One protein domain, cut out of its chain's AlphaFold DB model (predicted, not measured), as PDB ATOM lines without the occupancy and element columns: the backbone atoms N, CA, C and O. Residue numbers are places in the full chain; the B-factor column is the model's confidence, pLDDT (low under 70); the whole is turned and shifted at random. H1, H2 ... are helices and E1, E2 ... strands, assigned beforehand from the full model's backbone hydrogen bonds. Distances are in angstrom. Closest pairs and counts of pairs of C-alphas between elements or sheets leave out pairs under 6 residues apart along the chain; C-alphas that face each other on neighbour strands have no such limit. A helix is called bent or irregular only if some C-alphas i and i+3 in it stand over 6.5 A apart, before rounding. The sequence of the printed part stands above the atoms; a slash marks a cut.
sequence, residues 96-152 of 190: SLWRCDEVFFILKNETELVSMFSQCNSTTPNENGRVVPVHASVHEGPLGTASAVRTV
ATOM      1  N   SER A  96      83.494 124.335  33.202       80.00
ATOM      2  CA  SER A  96      84.898 124.224  33.612       80.00
ATOM      3  C   SER A  96      85.830 124.591  32.473       80.00
ATOM      4  O   SER A  96      85.523 124.408  31.298       80.00
ATOM      5  N   LEU A  97      86.990 125.121  32.834       81.62
ATOM      6  CA  LEU A  97      88.033 125.513  31.902       81.62
ATOM      7  C   LEU A  97      88.908 124.305  31.551       81.62
ATOM      8  O   LEU A  97      89.541 123.729  32.433       81.62
ATOM      9  N   TRP A  98      88.954 123.933  30.274       79.00
ATOM     10  CA  TRP A  98      89.740 122.815  29.741       79.00
ATOM     11  C   TRP A  98      90.769 123.297  28.739       79.00
ATOM     12  O   TRP A  98      90.508 124.231  27.991       79.00
ATOM     13  N   ARG A  99      91.927 122.647  28.667       79.31
ATOM     14  CA  ARG A  99      92.858 122.911  27.565       79.31
ATOM     15  C   ARG A  99      92.443 122.147  26.304       79.31
ATOM     16  O   ARG A  99      91.859 121.070  26.396       79.31
ATOM     17  N   CYS A 100      92.737 122.700  25.128       78.50
ATOM     18  CA  CYS A 100      92.362 122.085  23.845       78.50
ATOM     19  C   CYS A 100      92.943 120.668  23.643       78.50
ATOM     20  O   CYS A 100      92.285 119.822  23.041       78.50
ATOM     21  N   ASP A 101      94.133 120.383  24.180       76.50
ATOM     22  CA  ASP A 101      94.755 119.052  24.192       76.50
ATOM     23  C   ASP A 101      93.973 118.053  25.064       76.50
ATOM     24  O   ASP A 101      93.744 116.911  24.660       76.50
ATOM     25  N   GLU A 102      93.504 118.497  26.234       76.56
ATOM     26  CA  GLU A 102      92.671 117.705  27.144       76.56
ATOM     27  C   GLU A 102      91.320 117.358  26.491       76.56
ATOM     28  O   GLU A 102      90.858 116.222  26.604       76.56
ATOM     29  N   VAL A 103      90.705 118.302  25.768       78.50
ATOM     30  CA  VAL A 103      89.439 118.058  25.052       78.50
ATOM     31  C   VAL A 103      89.651 117.114  23.865       78.50
ATOM     32  O   VAL A 103      88.883 116.164  23.705       78.50
ATOM     33  N   PHE A 104      90.715 117.304  23.076       77.44
ATOM     34  CA  PHE A 104      91.052 116.409  21.960       77.44
ATOM     35  C   PHE A 104      91.291 114.967  22.427       77.44
ATOM     36  O   PHE A 104      90.815 114.023  21.794       77.44
ATOM     37  N   PHE A 105      91.960 114.781  23.570       76.25
ATOM     38  CA  PHE A 105      92.184 113.458  24.157       76.25
ATOM     39  C   PHE A 105      90.875 112.717  24.486       76.25
ATOM     40  O   PHE A 105      90.812 111.490  24.373       76.25
ATOM     41  N   ILE A 106      89.829 113.451  24.880       77.06
ATOM     42  CA  ILE A 106      88.516 112.884  25.213       77.06
ATOM     43  C   ILE A 106      87.691 112.618  23.951       77.06
ATOM     44  O   ILE A 106      87.128 111.531  23.821       77.06
ATOM     45  N   LEU A 107      87.622 113.587  23.031       77.06
ATOM     46  CA  LEU A 107      86.773 113.509  21.837       77.06
ATOM     47  C   LEU A 107      87.340 112.572  20.763       77.06
ATOM     48  O   LEU A 107      86.572 111.949  20.039       77.06
ATOM     49  N   LYS A 108      88.673 112.468  20.647       75.75
ATOM     50  CA  LYS A 108      89.412 111.687  19.628       75.75
ATOM     51  C   LYS A 108      89.086 112.019  18.159       75.75
ATOM     52  O   LYS A 108      89.700 111.435  17.271       75.75
ATOM     53  N   ASN A 109      88.184 112.969  17.912       77.25
ATOM     54  CA  ASN A 109      87.760 113.456  16.604       77.25
ATOM     55  C   ASN A 109      88.111 114.943  16.462       77.25
ATOM     56  O   ASN A 109      87.641 115.780  17.232       77.25
ATOM     57  N   GLU A 110      88.910 115.282  15.452       71.69
ATOM     58  CA  GLU A 110      89.351 116.662  15.206       71.69
ATOM     59  C   GLU A 110      88.240 117.536  14.601       71.69
ATOM     60  O   GLU A 110      88.060 118.687  14.989       71.69
ATOM     61  N   THR A 111      87.433 116.974  13.698       77.56
ATOM     62  CA  THR A 111      86.330 117.688  13.033       77.56
ATOM     63  C   THR A 111      85.226 118.088  14.009       77.56
ATOM     64  O   THR A 111      84.715 119.206  13.952       77.56
ATOM     65  N   GLU A 112      84.896 117.201  14.948       77.00
ATOM     66  CA  GLU A 112      83.921 117.448  16.011       77.00
ATOM     67  C   GLU A 112      84.441 118.503  17.000       77.00
ATOM     68  O   GLU A 112      83.710 119.428  17.363       77.00
ATOM     69  N   LEU A 113      85.736 118.448  17.338       75.19
ATOM     70  CA  LEU A 113      86.392 119.430  18.200       75.19
ATOM     71  C   LEU A 113      86.334 120.843  17.613       75.19
ATOM     72  O   LEU A 113      85.948 121.772  18.319       75.19
ATOM     73  N   VAL A 114      86.687 121.015  16.336       76.81
ATOM     74  CA  VAL A 114      86.666 122.331  15.671       76.81
ATOM     75  C   VAL A 114      85.233 122.847  15.504       76.81
ATOM     76  O   VAL A 114      85.011 124.057  15.582       76.81
ATOM     77  N   SER A 115      84.255 121.949  15.334       81.38
ATOM     78  CA  SER A 115      82.840 122.324  15.232       81.38
ATOM     79  C   SER A 115      82.265 122.867  16.547       81.38
ATOM     80  O   SER A 115      81.524 123.847  16.524       81.38
ATOM     81  N   MET A 116      82.636 122.278  17.691       78.06
ATOM     82  CA  MET A 116      82.162 122.706  19.015       78.06
ATOM     83  C   MET A 116      83.025 123.823  19.614       78.06
ATOM     84  O   MET A 116      82.519 124.712  20.295       78.06
ATOM     85  N   PHE A 117      84.331 123.798  19.349       81.75
ATOM     86  CA  PHE A 117      85.316 124.726  19.895       81.75
ATOM     87  C   PHE A 117      86.231 125.238  18.778       81.75
ATOM     88  O   PHE A 117      87.387 124.834  18.649       81.75
ATOM     89  N   SER A 118      85.735 126.204  17.998       80.00
ATOM     90  CA  SER A 118      86.483 126.834  16.892       80.00
ATOM     91  C   SER A 118      87.811 127.470  17.324       80.00
ATOM     92  O   SER A 118      88.756 127.574  16.547       80.00
ATOM     93  N   GLN A 119      87.914 127.843  18.597       75.81
ATOM     94  CA  GLN A 119      89.120 128.353  19.251       75.81
ATOM     95  C   GLN A 119      90.254 127.319  19.416       75.81
ATOM     96  O   GLN A 119      91.387 127.715  19.697       75.81
ATOM     97  N   CYS A 120      89.977 126.026  19.211       77.25
ATOM     98  CA  CYS A 120      90.971 124.948  19.166       77.25
ATOM     99  C   CYS A 120      91.430 124.601  17.734       77.25
ATOM    100  O   CYS A 120      92.111 123.596  17.545       77.25
ATOM    101  N   ASN A 121      91.085 125.418  16.728       73.12
ATOM    102  CA  ASN A 121      91.515 125.259  15.336       73.12
ATOM    103  C   ASN A 121      93.006 125.613  15.161       73.12
ATOM    104  O   ASN A 121      93.359 126.692  14.685       73.12
ATOM    105  N   SER A 122      93.892 124.723  15.601       62.62
ATOM    106  CA  SER A 122      95.327 124.790  15.326       62.62
ATOM    107  C   SER A 122      95.811 123.435  14.830       62.62
ATOM    108  O   SER A 122      95.485 122.421  15.439       62.62
ATOM    109  N   THR A 123      96.646 123.439  13.789       57.03
ATOM    110  CA  THR A 123      97.290 122.270  13.153       57.03
ATOM    111  C   THR A 123      98.088 121.384  14.121       57.03
ATOM    112  O   THR A 123      98.463 120.263  13.788       57.03
ATOM    113  N   THR A 124      98.337 121.882  15.329       57.31
ATOM    114  CA  THR A 124      99.025 121.241  16.448       57.31
ATOM    115  C   THR A 124      98.263 121.595  17.738       57.31
ATOM    116  O   THR A 124      98.506 122.642  18.344       57.31
ATOM    117  N   PRO A 125      97.338 120.747  18.229       54.47
ATOM    118  CA  PRO A 125      96.546 121.029  19.440       54.47
ATOM    119  C   PRO A 125      97.387 121.239  20.719       54.47
ATOM    120  O   PRO A 125      96.864 121.668  21.745       54.47
ATOM    121  N   ASN A 126      98.694 120.969  20.655       53.94
ATOM    122  CA  ASN A 126      99.653 121.058  21.752       53.94
ATOM    123  C   ASN A 126     100.363 122.429  21.870       53.94
ATOM    124  O   ASN A 126     101.046 122.673  22.860       53.94
ATOM    125  N   GLU A 127     100.253 123.326  20.880       52.09
ATOM    126  CA  GLU A 127     101.161 124.488  20.793       52.09
ATOM    127  C   GLU A 127     100.696 125.757  21.521       52.09
ATOM    128  O   GLU A 127     101.512 126.639  21.767       52.09
ATOM    129  N   ASN A 128      99.425 125.875  21.918       54.44
ATOM    130  CA  ASN A 128      98.886 127.205  22.237       54.44
ATOM    131  C   ASN A 128      98.443 127.451  23.682       54.44
ATOM    132  O   ASN A 128      98.067 128.580  23.992       54.44
ATOM    133  N   GLY A 129      98.448 126.456  24.577       63.69
ATOM    134  CA  GLY A 129      98.000 126.652  25.969       63.69
ATOM    135  C   GLY A 129      96.596 127.274  26.095       63.69
ATOM    136  O   GLY A 129      96.261 127.836  27.137       63.69
ATOM    137  N   ARG A 130      95.790 127.216  25.024       72.25
ATOM    138  CA  ARG A 130      94.464 127.828  24.943       72.25
ATOM    139  C   ARG A 130      93.488 127.017  25.771       72.25
ATOM    140  O   ARG A 130      93.517 125.784  25.765       72.25
ATOM    141  N   VAL A 131      92.633 127.741  26.477       79.56
ATOM    142  CA  VAL A 131      91.681 127.189  27.429       79.56
ATOM    143  C   VAL A 131      90.273 127.511  26.948       79.56
ATOM    144  O   VAL A 131      90.001 128.640  26.546       79.56
ATOM    145  N   VAL A 132      89.398 126.516  26.972       83.19
ATOM    146  CA  VAL A 132      88.022 126.578  26.488       83.19
ATOM    147  C   VAL A 132      87.052 126.250  27.622       83.19
ATOM    148  O   VAL A 132      87.330 125.344  28.412       83.19
ATOM    149  N   PRO A 133      85.926 126.968  27.744       84.44
ATOM    150  CA  PRO A 133      84.883 126.605  28.690       84.44
ATOM    151  C   PRO A 133      84.094 125.405  28.155       84.44
ATOM    152  O   PRO A 133      83.581 125.438  27.040       84.44
ATOM    153  N   VAL A 134      83.979 124.352  28.957       84.00
ATOM    154  CA  VAL A 134      83.219 123.136  28.653       84.00
ATOM    155  C   VAL A 134      82.068 123.030  29.639       84.00
ATOM    156  O   VAL A 134      82.280 123.085  30.852       84.00
ATOM    157  N   HIS A 135      80.855 122.847  29.125       84.06
ATOM    158  CA  HIS A 135      79.664 122.724  29.954       84.06
ATOM    159  C   HIS A 135      79.737 121.497  30.881       84.06
ATOM    160  O   HIS A 135      80.246 120.434  30.515       84.06
ATOM    161  N   ALA A 136      79.309 121.670  32.128       83.56
ATOM    162  CA  ALA A 136      79.426 120.684  33.193       83.56
ATOM    163  C   ALA A 136      78.123 119.886  33.348       83.56
ATOM    164  O   ALA A 136      77.349 120.111  34.276       83.56
ATOM    165  N   SER A 137      77.901 118.920  32.450       82.44
ATOM    166  CA  SER A 137      76.694 118.086  32.436       82.44
ATOM    167  C   SER A 137      76.992 116.594  32.268       82.44
ATOM    168  O   SER A 137      77.601 116.160  31.297       82.44
ATOM    169  N   VAL A 138      76.497 115.766  33.186       80.44
ATOM    170  CA  VAL A 138      76.562 114.291  33.121       80.44
ATOM    171  C   VAL A 138      75.683 113.734  31.988       80.44
ATOM    172  O   VAL A 138      75.918 112.620  31.529       80.44
ATOM    173  N   HIS A 139      74.705 114.501  31.495       83.12
ATOM    174  CA  HIS A 139      73.811 114.071  30.411       83.12
ATOM    175  C   HIS A 139      74.415 114.257  29.010       83.12
ATOM    176  O   HIS A 139      73.972 113.612  28.065       83.12
ATOM    177  N   GLU A 140      75.455 115.083  28.873       77.00
ATOM    178  CA  GLU A 140      76.070 115.472  27.589       77.00
ATOM    179  C   GLU A 140      77.257 114.577  27.185       77.00
ATOM    180  O   GLU A 140      78.125 114.957  26.401       77.00
ATOM    181  N   GLY A 141      77.315 113.359  27.728       81.19
ATOM    182  CA  GLY A 141      78.336 112.370  27.392       81.19
ATOM    183  C   GLY A 141      79.627 112.477  28.224       81.19
ATOM    184  O   GLY A 141      79.635 113.037  29.328       81.19
ATOM    185  N   PRO A 142      80.740 111.879  27.748       77.12
ATOM    186  CA  PRO A 142      81.957 111.715  28.546       77.12
ATOM    187  C   PRO A 142      82.664 113.044  28.846       77.12
ATOM    188  O   PRO A 142      83.217 113.201  29.935       77.12
ATOM    189  N   LEU A 143      82.607 114.008  27.920       77.81
ATOM    190  CA  LEU A 143      83.218 115.327  28.089       77.81
ATOM    191  C   LEU A 143      82.496 116.148  29.171       77.81
ATOM    192  O   LEU A 143      83.134 116.649  30.099       77.81
ATOM    193  N   GLY A 144      81.163 116.210  29.107       80.19
ATOM    194  CA  GLY A 144      80.355 116.914  30.102       80.19
ATOM    195  C   GLY A 144      80.435 116.267  31.489       80.19
ATOM    196  O   GLY A 144      80.558 116.966  32.497       80.19
ATOM    197  N   THR A 145      80.477 114.930  31.562       77.69
ATOM    198  CA  THR A 145      80.646 114.209  32.837       77.69
ATOM    199  C   THR A 145      81.995 114.522  33.483       77.69
ATOM    200  O   THR A 145      82.067 114.739  34.695       77.69
ATOM    201  N   ALA A 146      83.070 114.570  32.692       76.50
ATOM    202  CA  ALA A 146      84.395 114.930  33.188       76.50
ATOM    203  C   ALA A 146      84.440 116.393  33.662       76.50
ATOM    204  O   ALA A 146      85.018 116.685  34.713       76.50
ATOM    205  N   SER A 147      83.777 117.296  32.934       77.88
ATOM    206  CA  SER A 147      83.609 118.701  33.318       77.88
ATOM    207  C   SER A 147      82.840 118.849  34.642       77.88
ATOM    208  O   SER A 147      83.296 119.553  35.543       77.88
ATOM    209  N   ALA A 148      81.753 118.093  34.834       77.75
ATOM    210  CA  ALA A 148      80.939 118.114  36.055       77.75
ATOM    211  C   ALA A 148      81.669 117.626  37.312       77.75
ATOM    212  O   ALA A 148      81.352 118.056  38.415       77.75
ATOM    213  N   VAL A 149      82.660 116.743  37.182       76.38
ATOM    214  CA  VAL A 149      83.495 116.330  38.324       76.38
ATOM    215  C   VAL A 149      84.537 117.402  38.671       76.38
ATOM    216  O   VAL A 149      84.948 117.509  39.828       76.38
ATOM    217  N   ARG A 150      84.957 118.206  37.687       75.75
ATOM    218  CA  ARG A 150      85.983 119.248  37.828       75.75
ATOM    219  C   ARG A 150      85.459 120.525  38.494       75.75
ATOM    220  O   ARG A 150      86.167 121.082  39.323       75.75
ATOM    221  N   THR A 151      84.237 120.964  38.191       73.19
ATOM    222  CA  THR A 151      83.654 122.233  38.702       73.19
ATOM    223  C   THR A 151      83.360 122.248  40.204       73.19
ATOM    224  O   THR A 151      83.208 123.296  40.824       73.19
ATOM    225  N   VAL A 152      83.284 121.075  40.815       68.06
ATOM    226  CA  VAL A 152      82.680 120.856  42.130       68.06
ATOM    227  C   VAL A 152      83.398 121.521  43.319       68.06
ATOM    228  O   VAL A 152      82.796 121.635  44.386       68.06
TER     229      VAL A 152
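This is residues 96 to 152 of the 190 residues of an uncharacterized protein of Gymnopus androsaceus JB14 (UniProt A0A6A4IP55). A short ribbon of two antiparallel strands, E1 and E2, has H3 packed near one end and H1 leaving the other; H2 makes a corner with H1. The 57 printed residues hold E1, H1, H2, E2 and H3 in chain order, class mixed. The whole is compact, radius of gyration of the C-alphas 10.8 A, yet elongated, spanning 31 by 19 by 15 A.

Find C-alpha 96 at (84.898, 124.224, 33.612), where E1, residues 96 to 99, begins; E2 is residues 131 to 135, 13.1 A. H1 is residues 100 to 107, H2 110 to 116. H3, residues 138 to 150, 11.6 A, ends at (85.983, 119.248, 37.828); it is irregular, C-alphas 139 to 142 being 8.7 A apart.

Look at N 98 and O 132, 2.8 A, across E1 and E2. The closest C-alphas of E2 and H3, His 135 and Gly 144, are 5.9 A apart. H3, with residues 142 to 143 alone, touches H1: closest C-alphas Ile 106 and Leu 143, 6.5 A; steep tilt of 42 degrees, opposite ways. H1 and H2 touch only at the corner, closest C-alphas Phe 104 and Leu 113, 6.7 A, about perpendicular at 76 degrees. H2 and H3 are apart. Every O i to N i+4 pair is within hydrogen-bond range in H1 and H2, 6 of 9 in H3.

The printed part has no cut; the C-alphas of Thr 123 and Val 152, the two farthest apart, are 32.5 A apart. The link H2 to E2 is long, and pLDDT is under 70 at residues 122 to 129 and 152.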